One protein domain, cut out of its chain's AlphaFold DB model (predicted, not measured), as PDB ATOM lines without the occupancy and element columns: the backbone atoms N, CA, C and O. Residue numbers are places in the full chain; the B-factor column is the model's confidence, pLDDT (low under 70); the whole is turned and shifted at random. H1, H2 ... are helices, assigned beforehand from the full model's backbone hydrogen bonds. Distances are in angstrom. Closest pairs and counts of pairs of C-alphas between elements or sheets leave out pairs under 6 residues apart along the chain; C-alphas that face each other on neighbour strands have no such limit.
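Overview. This is residues 207 to 222 and 231 to 304 of the 492 residues of an uncharacterized protein of Aspergillus wentii DTO 134E9 (UniProt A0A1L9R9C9). Five helices lie crosswise along the longest axis as a staggered, zigzag row: H6 stands between H1 and H4, and a loose helical hairpin of H2 and H3 makes the far end of the row. The short H5 is close to H1, and the cut in the chain parts H1 from H2. You are reading 90 printed residues with six named helices, H1 to H6 in order along the chain, and no named strand, an all helix domain. The whole is compact, with a radius of gyration of the C-alphas of 14.0 A, and spans 41 by 30 by 22 A.

Arrangement. Begin at the longest helix, H6, residues 290 to 301. It touches H1, residues 207 to 216, closest at the C-alphas of Ser 215 and Ala 293, 5.2 A apart; the two run opposite ways at a shallow tilt of 22 degrees. With residues 290 to 294 alone, H6 touches H4, residues 265 to 271, closest at the C-alphas of Gly 265 and Trp 290, 5.1 A apart; these run the same way at a shallow tilt of 27 degrees. H5, residues 277 to 280, is close to H1 but not clearly touching: the closest C-alphas, those of Ile 212 and Leu 279, are 6.5 A apart. Look next at H2, residues 237 to 246, which is close to H4 but not clearly touching, with the C-alphas of Leu 241 and His 267 closest at 7.2 A. H2 and H3, residues 249 to 259, form a helical hairpin: they only just touch, with 3 pairs of C-alphas within 8 A, closest at Leu 244 and Ala 252, 5.4 A, and run opposite ways at a shallow tilt of 34 degrees, only just short of steep. H3 and H6 are near each other, while H1 and H3 are apart. Every O i to N i+4 pair is within hydrogen-bond range in H1, H2, H3, H4 and H6; H5 is too short for such a pair.

Along the chain. Find C-alpha 290 at (186.558, 131.081, 166.621); from there H6 runs 16.1 A to C-alpha 301. H1 begins at C-alpha 207, at (175.877, 121.252, 161.043), and is 14.1 A long. H2 measures 14.5 A, H3 15.4 A, H4 10.0 A and H5 5.8 A. H3 ends at C-alpha 259, at (196.186, 146.237, 159.228).

Size, cuts and confidence. The two C-alphas farthest apart are those of Pro 233 and Ala 304, 43.2 A. Residues 223 to 230 are not printed, and C-alphas 222 and 231 are 22.3 A apart across this cut, which lies in the link from H1 to H2. The links H2 to H3, H3 to H4 and H4 to H5 are tight, and H5 to H6 is short. The mean pLDDT of the printed part is 86.5; look for values under 70 at residues 218 to 222 and 231 to 234.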
ATOM      1  N   GLU A 207     175.082 120.115 161.482       88.56
ATOM      2  CA  GLU A 207     175.877 121.252 161.043       88.56
ATOM      3  C   GLU A 207     176.631 121.917 162.192       88.56
ATOM      4  O   GLU A 207     177.785 122.299 162.009       88.56
ATOM      5  N   VAL A 208     176.043 121.998 163.389       89.81
ATOM      6  CA  VAL A 208     176.743 122.470 164.592       89.81
ATOM      7  C   VAL A 208     177.890 121.525 164.934       89.81
ATOM      8  O   VAL A 208     179.018 121.985 165.113       89.81
ATOM      9  N   GLN A 209     177.649 120.212 164.940       90.06
ATOM     10  CA  GLN A 209     178.699 119.217 165.192       90.06
ATOM     11  C   GLN A 209     179.820 119.299 164.154       90.06
ATOM     12  O   GLN A 209     181.010 119.217 164.472       90.06
ATOM     13  N   TRP A 210     179.453 119.526 162.894       92.31
ATOM     14  CA  TRP A 210     180.410 119.732 161.822       92.31
ATOM     15  C   TRP A 210     181.234 121.011 162.025       92.31
ATOM     16  O   TRP A 210     182.459 120.953 161.892       92.31
ATOM     17  N   ILE A 211     180.609 122.132 162.405       93.06
ATOM     18  CA  ILE A 211     181.296 123.398 162.716       93.06
ATOM     19  C   ILE A 211     182.267 123.204 163.883       93.06
ATOM     20  O   ILE A 211     183.436 123.580 163.773       93.06
ATOM     21  N   ILE A 212     181.826 122.557 164.967       92.25
ATOM     22  CA  ILE A 212     182.667 122.221 166.122       92.25
ATOM     23  C   ILE A 212     183.881 121.419 165.658       92.25
ATOM     24  O   ILE A 212     185.021 121.808 165.919       92.25
ATOM     25  N   LYS A 213     183.662 120.355 164.884       93.12
ATOM     26  CA  LYS A 213     184.732 119.516 164.341       93.12
ATOM     27  C   LYS A 213     185.703 120.298 163.453       93.12
ATOM     28  O   LYS A 213     186.906 120.077 163.548       93.12
ATOM     29  N   GLN A 214     185.229 121.199 162.591       92.69
ATOM     30  CA  GLN A 214     186.129 122.028 161.776       92.69
ATOM     31  C   GLN A 214     186.907 123.038 162.619       92.69
ATOM     32  O   GLN A 214     188.088 123.258 162.364       92.69
ATOM     33  N   SER A 215     186.272 123.625 163.632       92.75
ATOM     34  CA  SER A 215     186.886 124.643 164.487       92.75
ATOM     35  C   SER A 215     187.933 124.087 165.458       92.75
ATOM     36  O   SER A 215     188.835 124.824 165.851       92.75
ATOM     37  N   THR A 216     187.840 122.800 165.809       92.81
ATOM     38  CA  THR A 216     188.757 122.103 166.732       92.81
ATOM     39  C   THR A 216     189.825 121.272 166.023       92.81
ATOM     40  O   THR A 216     190.818 120.873 166.637       92.81
ATOM     41  N   ARG A 217     189.669 121.002 164.717       92.06
ATOM     42  CA  ARG A 217     190.721 120.366 163.914       92.06
ATOM     43  C   ARG A 217     191.996 121.179 164.056       92.06
ATOM     44  O   ARG A 217     191.975 122.379 163.791       92.06
ATOM     45  N   ARG A 218     193.087 120.502 164.459       65.94
ATOM     46  CA  ARG A 218     194.424 121.092 164.633       65.94
ATOM     47  C   ARG A 218     194.661 122.065 163.498       65.94
ATOM     48  O   ARG A 218     194.869 121.646 162.357       65.94
ATOM     49  N   GLN A 219     194.616 123.352 163.820       64.88
ATOM     50  CA  GLN A 219     195.089 124.350 162.898       64.88
ATOM     51  C   GLN A 219     196.572 124.063 162.758       64.88
ATOM     52  O   GLN A 219     197.363 124.392 163.636       64.88
ATOM     53  N   VAL A 220     196.946 123.384 161.671       58.22
ATOM     54  CA  VAL A 220     198.299 123.517 161.149       58.22
ATOM     55  C   VAL A 220     198.460 125.023 161.056       58.22
ATOM     56  O   VAL A 220     197.661 125.625 160.328       58.22
ATOM     57  N   PRO A 221     199.365 125.642 161.839       58.53
ATOM     58  CA  PRO A 221     199.546 127.076 161.792       58.53
ATOM     59  C   PRO A 221     199.688 127.400 160.319       58.53
ATOM     60  O   PRO A 221     200.623 126.909 159.674       58.53
ATOM     61  N   ARG A 222     198.714 128.116 159.741       59.12
ATOM     62  CA  ARG A 222     198.909 128.646 158.404       59.12
ATOM     63  C   ARG A 222     200.136 129.513 158.596       59.12
ATOM     64  O   ARG A 222     200.068 130.524 159.284       59.12
ATOM     65  N   PHE A 231     202.062 149.537 159.847       57.25
ATOM     66  CA  PHE A 231     201.610 150.689 160.628       57.25
ATOM     67  C   PHE A 231     202.139 150.696 162.079       57.25
ATOM     68  O   PHE A 231     201.839 149.780 162.852       57.25
ATOM     69  N   PRO A 232     202.805 151.788 162.510       58.81
ATOM     70  CA  PRO A 232     202.598 152.326 163.861       58.81
ATOM     71  C   PRO A 232     202.286 153.849 163.855       58.81
ATOM     72  O   PRO A 232     202.704 154.533 162.923       58.81
ATOM     73  N   PRO A 233     201.603 154.417 164.883       61.22
ATOM     74  CA  PRO A 233     201.188 153.819 166.150       61.22
ATOM     75  C   PRO A 233     199.670 153.564 166.270       61.22
ATOM     76  O   PRO A 233     198.842 154.463 166.178       61.22
ATOM     77  N   ARG A 234     199.360 152.296 166.559       69.38
ATOM     78  CA  ARG A 234     198.403 151.788 167.561       69.38
ATOM     79  C   ARG A 234     197.132 152.612 167.768       69.38
ATOM     80  O   ARG A 234     196.998 153.323 168.762       69.38
ATOM     81  N   LEU A 235     196.150 152.372 166.901       79.06
ATOM     82  CA  LEU A 235     194.756 152.472 167.320       79.06
ATOM     83  C   LEU A 235     194.622 151.690 168.644       79.06
ATOM     84  O   LEU A 235     195.036 150.522 168.676       79.06
ATOM     85  N   PRO A 236     194.133 152.308 169.735       88.69
ATOM     86  CA  PRO A 236     193.884 151.590 170.974       88.69
ATOM     87  C   PRO A 236     193.061 150.334 170.690       88.69
ATOM     88  O   PRO A 236     192.186 150.331 169.821       88.69
ATOM     89  N   TRP A 237     193.394 149.234 171.358       85.69
ATOM     90  CA  TRP A 237     192.839 147.922 171.026       85.69
ATOM     91  C   TRP A 237     191.313 147.874 171.135       85.69
ATOM     92  O   TRP A 237     190.634 147.259 170.320       85.69
ATOM     93  N   ASP A 238     190.772 148.579 172.118       89.38
ATOM     94  CA  ASP A 238     189.347 148.804 172.308       89.38
ATOM     95  C   ASP A 238     188.716 149.563 171.133       89.38
ATOM     96  O   ASP A 238     187.634 149.194 170.682       89.38
ATOM     97  N   VAL A 239     189.401 150.570 170.587       90.81
ATOM     98  CA  VAL A 239     188.939 151.302 169.401       90.81
ATOM     99  C   VAL A 239     189.001 150.408 168.162       90.81
ATOM    100  O   VAL A 239     188.054 150.408 167.382       90.81
ATOM    101  N   TYR A 240     190.042 149.581 168.006       90.12
ATOM    102  CA  TYR A 240     190.120 148.592 166.923       90.12
ATOM    103  C   TYR A 240     188.961 147.596 166.979       90.12
ATOM    104  O   TYR A 240     188.264 147.405 165.987       90.12
ATOM    105  N   LEU A 241     188.695 147.020 168.152       91.00
ATOM    106  CA  LEU A 241     187.577 146.100 168.342       91.00
ATOM    107  C   LEU A 241     186.219 146.769 168.108       91.00
ATOM    108  O   LEU A 241     185.338 146.137 167.529       91.00
ATOM    109  N   ARG A 242     186.053 148.036 168.509       92.25
ATOM    110  CA  ARG A 242     184.845 148.817 168.205       92.25
ATOM    111  C   ARG A 242     184.686 149.035 166.707       92.25
ATOM    112  O   ARG A 242     183.597 148.816 166.203       92.25
ATOM    113  N   VAL A 243     185.749 149.420 165.994       93.31
ATOM    114  CA  VAL A 243     185.717 149.554 164.528       93.31
ATOM    115  C   VAL A 243     185.307 148.233 163.900       93.31
ATOM    116  O   VAL A 243     184.371 148.216 163.109       93.31
ATOM    117  N   LEU A 244     185.943 147.127 164.302       93.56
ATOM    118  CA  LEU A 244     185.567 145.810 163.813       93.56
ATOM    119  C   LEU A 244     184.092 145.512 164.079       93.56
ATOM    120  O   LEU A 244     183.468 144.942 163.202       93.56
ATOM    121  N   ASP A 245     183.510 145.896 165.217       92.44
ATOM    122  CA  ASP A 245     182.082 145.673 165.517       92.44
ATOM    123  C   ASP A 245     181.118 146.429 164.586       92.44
ATOM    124  O   ASP A 245     179.983 145.992 164.417       92.44
ATOM    125  N   PHE A 246     181.561 147.526 163.961       94.00
ATOM    126  CA  PHE A 246     180.765 148.273 162.978       94.00
ATOM    127  C   PHE A 246     180.888 147.733 161.550       94.00
ATOM    128  O   PHE A 246     180.077 148.092 160.697       94.00
ATOM    129  N   LEU A 247     181.891 146.899 161.269       94.31
ATOM    130  CA  LEU A 247     182.102 146.334 159.940       94.31
ATOM    131  C   LEU A 247     181.236 145.090 159.728       94.31
ATOM    132  O   LEU A 247     181.000 144.299 160.650       94.31
ATOM    133  N   ASP A 248     180.810 144.869 158.485       92.25
ATOM    134  CA  ASP A 248     180.322 143.550 158.094       92.25
ATOM    135  C   ASP A 248     181.462 142.517 158.140       92.25
ATOM    136  O   ASP A 248     182.633 142.842 158.346       92.25
ATOM    137  N   ASP A 249     181.128 141.240 157.989       88.56
ATOM    138  CA  ASP A 249     182.119 140.172 158.161       88.56
ATOM    139  C   ASP A 249     183.222 140.197 157.103       88.56
ATOM    140  O   ASP A 249     184.370 139.868 157.402       88.56
ATOM    141  N   GLY A 250     182.884 140.588 155.872       89.56
ATOM    142  CA  GLY A 250     183.854 140.667 154.786       89.56
ATOM    143  C   GLY A 250     184.824 141.820 155.009       89.56
ATOM    144  O   GLY A 250     186.031 141.670 154.821       89.56
ATOM    145  N   ASP A 251     184.314 142.960 155.459       93.50
ATOM    146  CA  ASP A 251     185.116 144.142 155.734       93.50
ATOM    147  C   ASP A 251     185.932 144.004 157.020       93.50
ATOM    148  O   ASP A 251     187.082 144.442 157.048       93.50
ATOM    149  N   ALA A 252     185.422 143.311 158.041       91.81
ATOM    150  CA  ALA A 252     186.201 142.955 159.226       91.81
ATOM    151  C   ALA A 252     187.432 142.115 158.843       91.81
ATOM    152  O   ALA A 252     188.549 142.443 159.248       91.81
ATOM    153  N   GLN A 253     187.268 141.094 157.992       89.50
ATOM    154  CA  GLN A 253     188.390 140.288 157.493       89.50
ATOM    155  C   GLN A 253     189.392 141.108 156.682       89.50
ATOM    156  O   GLN A 253     190.595 141.042 156.942       89.50
ATOM    157  N   LYS A 254     188.912 141.914 155.724       90.56
ATOM    158  CA  LYS A 254     189.773 142.809 154.935       90.56
ATOM    159  C   LYS A 254     190.526 143.787 155.835       90.56
ATOM    160  O   LYS A 254     191.702 144.033 155.595       90.56
ATOM    161  N   CYS A 255     189.883 144.303 156.882       90.06
ATOM    162  CA  CYS A 255     190.506 145.174 157.872       90.06
ATOM    163  C   CYS A 255     191.632 144.450 158.625       90.06
ATOM    164  O   CYS A 255     192.744 144.973 158.702       90.06
ATOM    165  N   GLY A 256     191.398 143.227 159.115       87.44
ATOM    166  CA  GLY A 256     192.440 142.397 159.736       87.44
ATOM    167  C   GLY A 256     193.627 142.142 158.801       87.44
ATOM    168  O   GLY A 256     194.780 142.326 159.186       87.44
ATOM    169  N   MET A 257     193.353 141.824 157.533       86.69
ATOM    170  CA  MET A 257     194.393 141.623 156.517       86.69
ATOM    171  C   MET A 257     195.175 142.905 156.202       86.69
ATOM    172  O   MET A 257     196.400 142.866 156.131       86.69
ATOM    173  N   ALA A 258     194.487 144.034 156.023       86.56
ATOM    174  CA  ALA A 258     195.094 145.312 155.656       86.56
ATOM    175  C   ALA A 258     195.931 145.912 156.794       86.56
ATOM    176  O   ALA A 258     196.985 146.495 156.556       86.56
ATOM    177  N   THR A 259     195.470 145.757 158.036       85.50
ATOM    178  CA  THR A 259     196.186 146.237 159.228       85.50
ATOM    179  C   THR A 259     197.315 145.300 159.655       85.50
ATOM    180  O   THR A 259     198.204 145.713 160.397       85.50
ATOM    181  N   GLY A 260     197.284 144.038 159.213       84.44
ATOM    182  CA  GLY A 260     198.169 142.987 159.713       84.44
ATOM    183  C   GLY A 260     197.924 142.645 161.187       84.44
ATOM    184  O   GLY A 260     198.737 141.946 161.792       84.44
ATOM    185  N   LEU A 261     196.832 143.143 161.781       85.94
ATOM    186  CA  LEU A 261     196.464 142.863 163.163       85.94
ATOM    187  C   LEU A 261     195.585 141.606 163.208       85.94
ATOM    188  O   LEU A 261     194.584 141.531 162.491       85.94
ATOM    189  N   PRO A 262     195.923 140.612 164.048       86.50
ATOM    190  CA  PRO A 262     195.072 139.446 164.215       86.50
ATOM    191  C   PRO A 262     193.762 139.854 164.894       86.50
ATOM    192  O   PRO A 262     193.766 140.531 165.924       86.50
ATOM    193  N   ILE A 263     192.639 139.402 164.340       90.31
ATOM    194  CA  ILE A 263     191.328 139.599 164.957       90.31
ATOM    195  C   ILE A 263     191.196 138.613 166.122       90.31
ATOM    196  O   ILE A 263     191.346 137.404 165.916       90.31
ATOM    197  N   PRO A 264     190.910 139.078 167.348       91.31
ATOM    198  CA  PRO A 264     190.843 138.193 168.506       91.31
ATOM    199  C   PRO A 264     189.734 137.164 168.384       91.31
ATOM    200  O   PRO A 264     188.633 137.474 167.935       91.31
ATOM    201  N   GLY A 265     189.975 135.962 168.907       90.38
ATOM    202  CA  GLY A 265     188.937 134.934 168.988       90.38
ATOM    203  C   GLY A 265     187.681 135.407 169.734       90.38
ATOM    204  O   GLY A 265     186.573 135.055 169.343       90.38
ATOM    205  N   SER A 266     187.833 136.282 170.735       90.25
ATOM    206  CA  SER A 266     186.708 136.884 171.465       90.25
ATOM    207  C   SER A 266     185.794 137.737 170.579       90.25
ATOM    208  O   SER A 266     184.586 137.758 170.805       90.25
ATOM    209  N   HIS A 267     186.332 138.393 169.544       92.00
ATOM    210  CA  HIS A 267     185.535 139.149 168.578       92.00
ATOM    211  C   HIS A 267     184.618 138.210 167.781       92.00
ATOM    212  O   HIS A 267     183.403 138.409 167.744       92.00
ATOM    213  N   TRP A 268     185.183 137.139 167.216       92.06
ATOM    214  CA  TRP A 268     184.433 136.128 166.465       92.06
ATOM    215  C   TRP A 268     183.426 135.368 167.333       92.06
ATOM    216  O   TRP A 268     182.283 135.163 166.927       92.06
ATOM    217  N   SER A 269     183.822 135.008 168.555       90.62
ATOM    218  CA  SER A 269     182.951 134.352 169.536       90.62
ATOM    219  C   SER A 269     181.729 135.211 169.872       90.62
ATOM    220  O   SER A 269     180.598 134.727 169.850       90.62
ATOM    221  N   ARG A 270     181.920 136.522 170.074       89.25
ATOM    222  CA  ARG A 270     180.815 137.463 170.297       89.25
ATOM    223  C   ARG A 270     179.881 137.560 169.087       89.25
ATOM    224  O   ARG A 270     178.669 137.603 169.277       89.25
ATOM    225  N   ARG A 271     180.408 137.535 167.854       88.75
ATOM    226  CA  ARG A 271     179.587 137.553 166.626       88.75
ATOM    227  C   ARG A 271     178.752 136.285 166.421       88.75
ATOM    228  O   ARG A 271     177.688 136.367 165.813       88.75
ATOM    229  N   LEU A 272     179.176 135.129 166.945       88.31
ATOM    230  CA  LEU A 272     178.330 133.923 166.985       88.31
ATOM    231  C   LEU A 272     177.079 134.121 167.859       88.31
ATOM    232  O   LEU A 272     176.120 133.366 167.710       88.31
ATOM    233  N   ASN A 273     177.088 135.117 168.757       82.31
ATOM    234  CA  ASN A 273     175.978 135.514 169.624       82.31
ATOM    235  C   ASN A 273     175.315 134.317 170.319       82.31
ATOM    236  O   ASN A 273     174.102 134.177 170.284       82.31
ATOM    237  N   GLY A 274     176.109 133.385 170.853       76.81
ATOM    238  CA  GLY A 274     175.589 132.220 171.576       76.81
ATOM    239  C   GLY A 274     174.789 131.204 170.745       76.81
ATOM    240  O   GLY A 274     174.286 130.246 171.326       76.81
ATOM    241  N   MET A 275     174.693 131.348 169.415       78.31
ATOM    242  CA  MET A 275     173.928 130.417 168.566       78.31
ATOM    243  C   MET A 275     174.473 128.983 168.611       78.31
ATOM    244  O   MET A 275     173.700 128.027 168.508       78.31
ATOM    245  N   ILE A 276     175.790 128.847 168.792       82.56
ATOM    246  CA  ILE A 276     176.491 127.571 168.964       82.56
ATOM    247  C   ILE A 276     177.007 127.499 170.396       82.56
ATOM    248  O   ILE A 276     178.169 127.783 170.694       82.56
ATOM    249  N   TYR A 277     176.097 127.185 171.302       83.50
ATOM    250  CA  TYR A 277     176.378 127.143 172.726       83.50
ATOM    251  C   TYR A 277     177.205 125.901 173.103       83.50
ATOM    252  O   TYR A 277     177.992 125.932 174.049       83.50
ATOM    253  N   GLU A 278     177.116 124.852 172.294       88.00
ATOM    254  CA  GLU A 278     177.834 123.585 172.405       88.00
ATOM    255  C   GLU A 278     179.361 123.773 172.378       88.00
ATOM    256  O   GLU A 278     180.086 123.024 173.023       88.00
ATOM    257  N   LEU A 279     179.871 124.829 171.725       84.94
ATOM    258  CA  LEU A 279     181.307 125.161 171.733       84.94
ATOM    259  C   LEU A 279     181.854 125.442 173.138       84.94
ATOM    260  O   LEU A 279     183.039 125.256 173.382       84.94
ATOM    261  N   SER A 280     181.009 125.894 174.061       82.00
ATOM    262  CA  SER A 280     181.411 126.128 175.457       82.00
ATOM    263  C   SER A 280     181.231 124.911 176.366       82.00
ATOM    264  O   SER A 280     181.641 124.965 177.518       82.00
ATOM    265  N   GLU A 281     180.615 123.835 175.867       85.25
ATOM    266  CA  GLU A 281     180.571 122.538 176.558       85.25
ATOM    267  C   GLU A 281     181.848 121.720 176.288       85.25
ATOM    268  O   GLU A 281     182.053 120.663 176.883       85.25
ATOM    269  N   LEU A 282     182.721 122.201 175.394       87.25
ATOM    270  CA  LEU A 282     184.002 121.567 175.108       87.25
ATOM    271  C   LEU A 282     184.947 121.647 176.320       87.25
ATOM    272  O   LEU A 282     184.910 122.633 177.062       87.25
ATOM    273  N   PRO A 283     185.837 120.650 176.500       91.06
ATOM    274  CA  PRO A 283     186.862 120.684 177.537       91.06
ATOM    275  C   PRO A 283     187.663 122.001 177.517       91.06
ATOM    276  O   PRO A 283     188.004 122.465 176.424       91.06
ATOM    277  N   PRO A 284     188.000 122.601 178.679       88.44
ATOM    278  CA  PRO A 284     188.675 123.905 178.747       88.44
ATOM    279  C   PRO A 284     190.024 123.990 178.014       88.44
ATOM    280  O   PRO A 284     190.465 125.079 177.656       88.44
ATOM    281  N   ASP A 285     190.689 122.856 177.797       91.25
ATOM    282  CA  ASP A 285     191.948 122.714 177.059       91.25
ATOM    283  C   ASP A 285     191.758 122.623 175.531       91.25
ATOM    284  O   ASP A 285     192.727 122.666 174.766       91.25
ATOM    285  N   THR A 286     190.512 122.547 175.058       92.19
ATOM    286  CA  THR A 286     190.197 122.484 173.632       92.19
ATOM    287  C   THR A 286     190.500 123.818 172.959       92.19
ATOM    288  O   THR A 286     189.871 124.842 173.222       92.19
ATOM    289  N   THR A 287     191.446 123.813 172.019       91.94
ATOM    290  CA  THR A 287     191.731 124.994 171.194       91.94
ATOM    291  C   THR A 287     190.661 125.144 170.115       91.94
ATOM    292  O   THR A 287     190.526 124.282 169.247       91.94
ATOM    293  N   ILE A 288     189.923 126.254 170.150       92.56
ATOM    294  CA  ILE A 288     188.856 126.566 169.191       92.56
ATOM    295  C   ILE A 288     189.311 127.699 168.272       92.56
ATOM    296  O   ILE A 288     189.626 128.803 168.723       92.56
ATOM    297  N   SER A 289     189.272 127.459 166.962       93.44
ATOM    298  CA  SER A 289     189.328 128.534 165.976       93.44
ATOM    299  C   SER A 289     187.971 129.222 165.866       93.44
ATOM    300  O   SER A 289     187.102 128.808 165.094       93.44
ATOM    301  N   TRP A 290     187.793 130.295 166.636       92.25
ATOM    302  CA  TRP A 290     186.558 131.081 166.621       92.25
ATOM    303  C   TRP A 290     186.267 131.712 165.256       92.25
ATOM    304  O   TRP A 290     185.107 131.788 164.863       92.25
ATOM    305  N   GLU A 291     187.303 132.102 164.508       91.69
ATOM    306  CA  GLU A 291     187.156 132.589 163.132       91.69
ATOM    307  C   GLU A 291     186.558 131.502 162.230       91.69
ATOM    308  O   GLU A 291     185.561 131.731 161.553       91.69
ATOM    309  N   THR A 292     187.120 130.288 162.265       92.00
ATOM    310  CA  THR A 292     186.600 129.161 161.477       92.00
ATOM    311  C   THR A 292     185.169 128.830 161.881       92.00
ATOM    312  O   THR A 292     184.323 128.670 161.007       92.00
ATOM    313  N   ALA A 293     184.879 128.775 163.185       93.31
ATOM    314  CA  ALA A 293     183.532 128.508 163.679       93.31
ATOM    315  C   ALA A 293     182.519 129.534 163.148       93.31
ATOM    316  O   ALA A 293     181.456 129.159 162.654       93.31
ATOM    317  N   TYR A 294     182.871 130.819 163.204       92.50
ATOM    318  CA  TYR A 294     182.025 131.909 162.738       92.50
ATOM    319  C   TYR A 294     181.757 131.857 161.230       92.50
ATOM    320  O   TYR A 294     180.604 131.914 160.798       92.50
ATOM    321  N   LEU A 295     182.808 131.712 160.422       90.38
ATOM    322  CA  LEU A 295     182.684 131.709 158.963       90.38
ATOM    323  C   LEU A 295     181.911 130.496 158.453       90.38
ATOM    324  O   LEU A 295     181.086 130.624 157.549       90.38
ATOM    325  N   GLU A 296     182.146 129.329 159.051       92.44
ATOM    326  CA  GLU A 296     181.412 128.117 158.703       92.44
ATOM    327  C   GLU A 296     179.946 128.188 159.122       92.44
ATOM    328  O   GLU A 296     179.073 127.806 158.342       92.44
ATOM    329  N   MET A 297     179.660 128.743 160.305       92.25
ATOM    330  CA  MET A 297     178.292 129.030 160.732       92.25
ATOM    331  C   MET A 297     177.591 129.920 159.708       92.25
ATOM    332  O   MET A 297     176.530 129.547 159.213       92.25
ATOM    333  N   LYS A 298     178.200 131.042 159.313       90.44
ATOM    334  CA  LYS A 298     177.614 131.957 158.327       90.44
ATOM    335  C   LYS A 298     177.360 131.269 156.983       90.44
ATOM    336  O   LYS A 298     176.261 131.365 156.446       90.44
ATOM    337  N   ARG A 299     178.344 130.520 156.472       90.81
ATOM    338  CA  ARG A 299     178.236 129.775 155.206       90.81
ATOM    339  C   ARG A 299     177.097 128.752 155.220       90.81
ATOM    340  O   ARG A 299     176.472 128.523 154.184       90.81
ATOM    341  N   LEU A 300     176.869 128.100 156.359       90.19
ATOM    342  CA  LEU A 300     175.844 127.069 156.503       90.19
ATOM    343  C   LEU A 300     174.471 127.639 156.860       90.19
ATOM    344  O   LEU A 300     173.477 127.053 156.459       90.19
ATOM    345  N   SER A 301     174.390 128.784 157.537       85.81
ATOM    346  CA  SER A 301     173.123 129.390 157.985       85.81
ATOM    347  C   SER A 301     172.149 129.681 156.842       85.81
ATOM    348  O   SER A 301     170.942 129.672 157.036       85.81
ATOM    349  N   GLU A 302     172.671 129.924 155.640       81.94
ATOM    350  CA  GLU A 302     171.870 130.180 154.438       81.94
ATOM    351  C   GLU A 302     171.324 128.900 153.784       81.94
ATOM    352  O   GLU A 302     170.476 128.977 152.900       81.94
ATOM    353  N   LYS A 303     171.840 127.725 154.167       85.50
ATOM    354  CA  LYS A 303     171.605 126.449 153.465       85.50
ATOM    355  C   LYS A 303     171.093 125.329 154.368       85.50
ATOM    356  O   LYS A 303     170.491 124.383 153.874       85.50
ATOM    357  N   ALA A 304     171.379 125.410 155.661       86.56
ATOM    358  CA  ALA A 304     171.111 124.374 156.640       86.56
ATOM    359  C   ALA A 304     169.872 124.720 157.465       86.56
ATOM    360  O   ALA A 304     169.895 125.645 158.282       86.56
TER     361      ALA A 304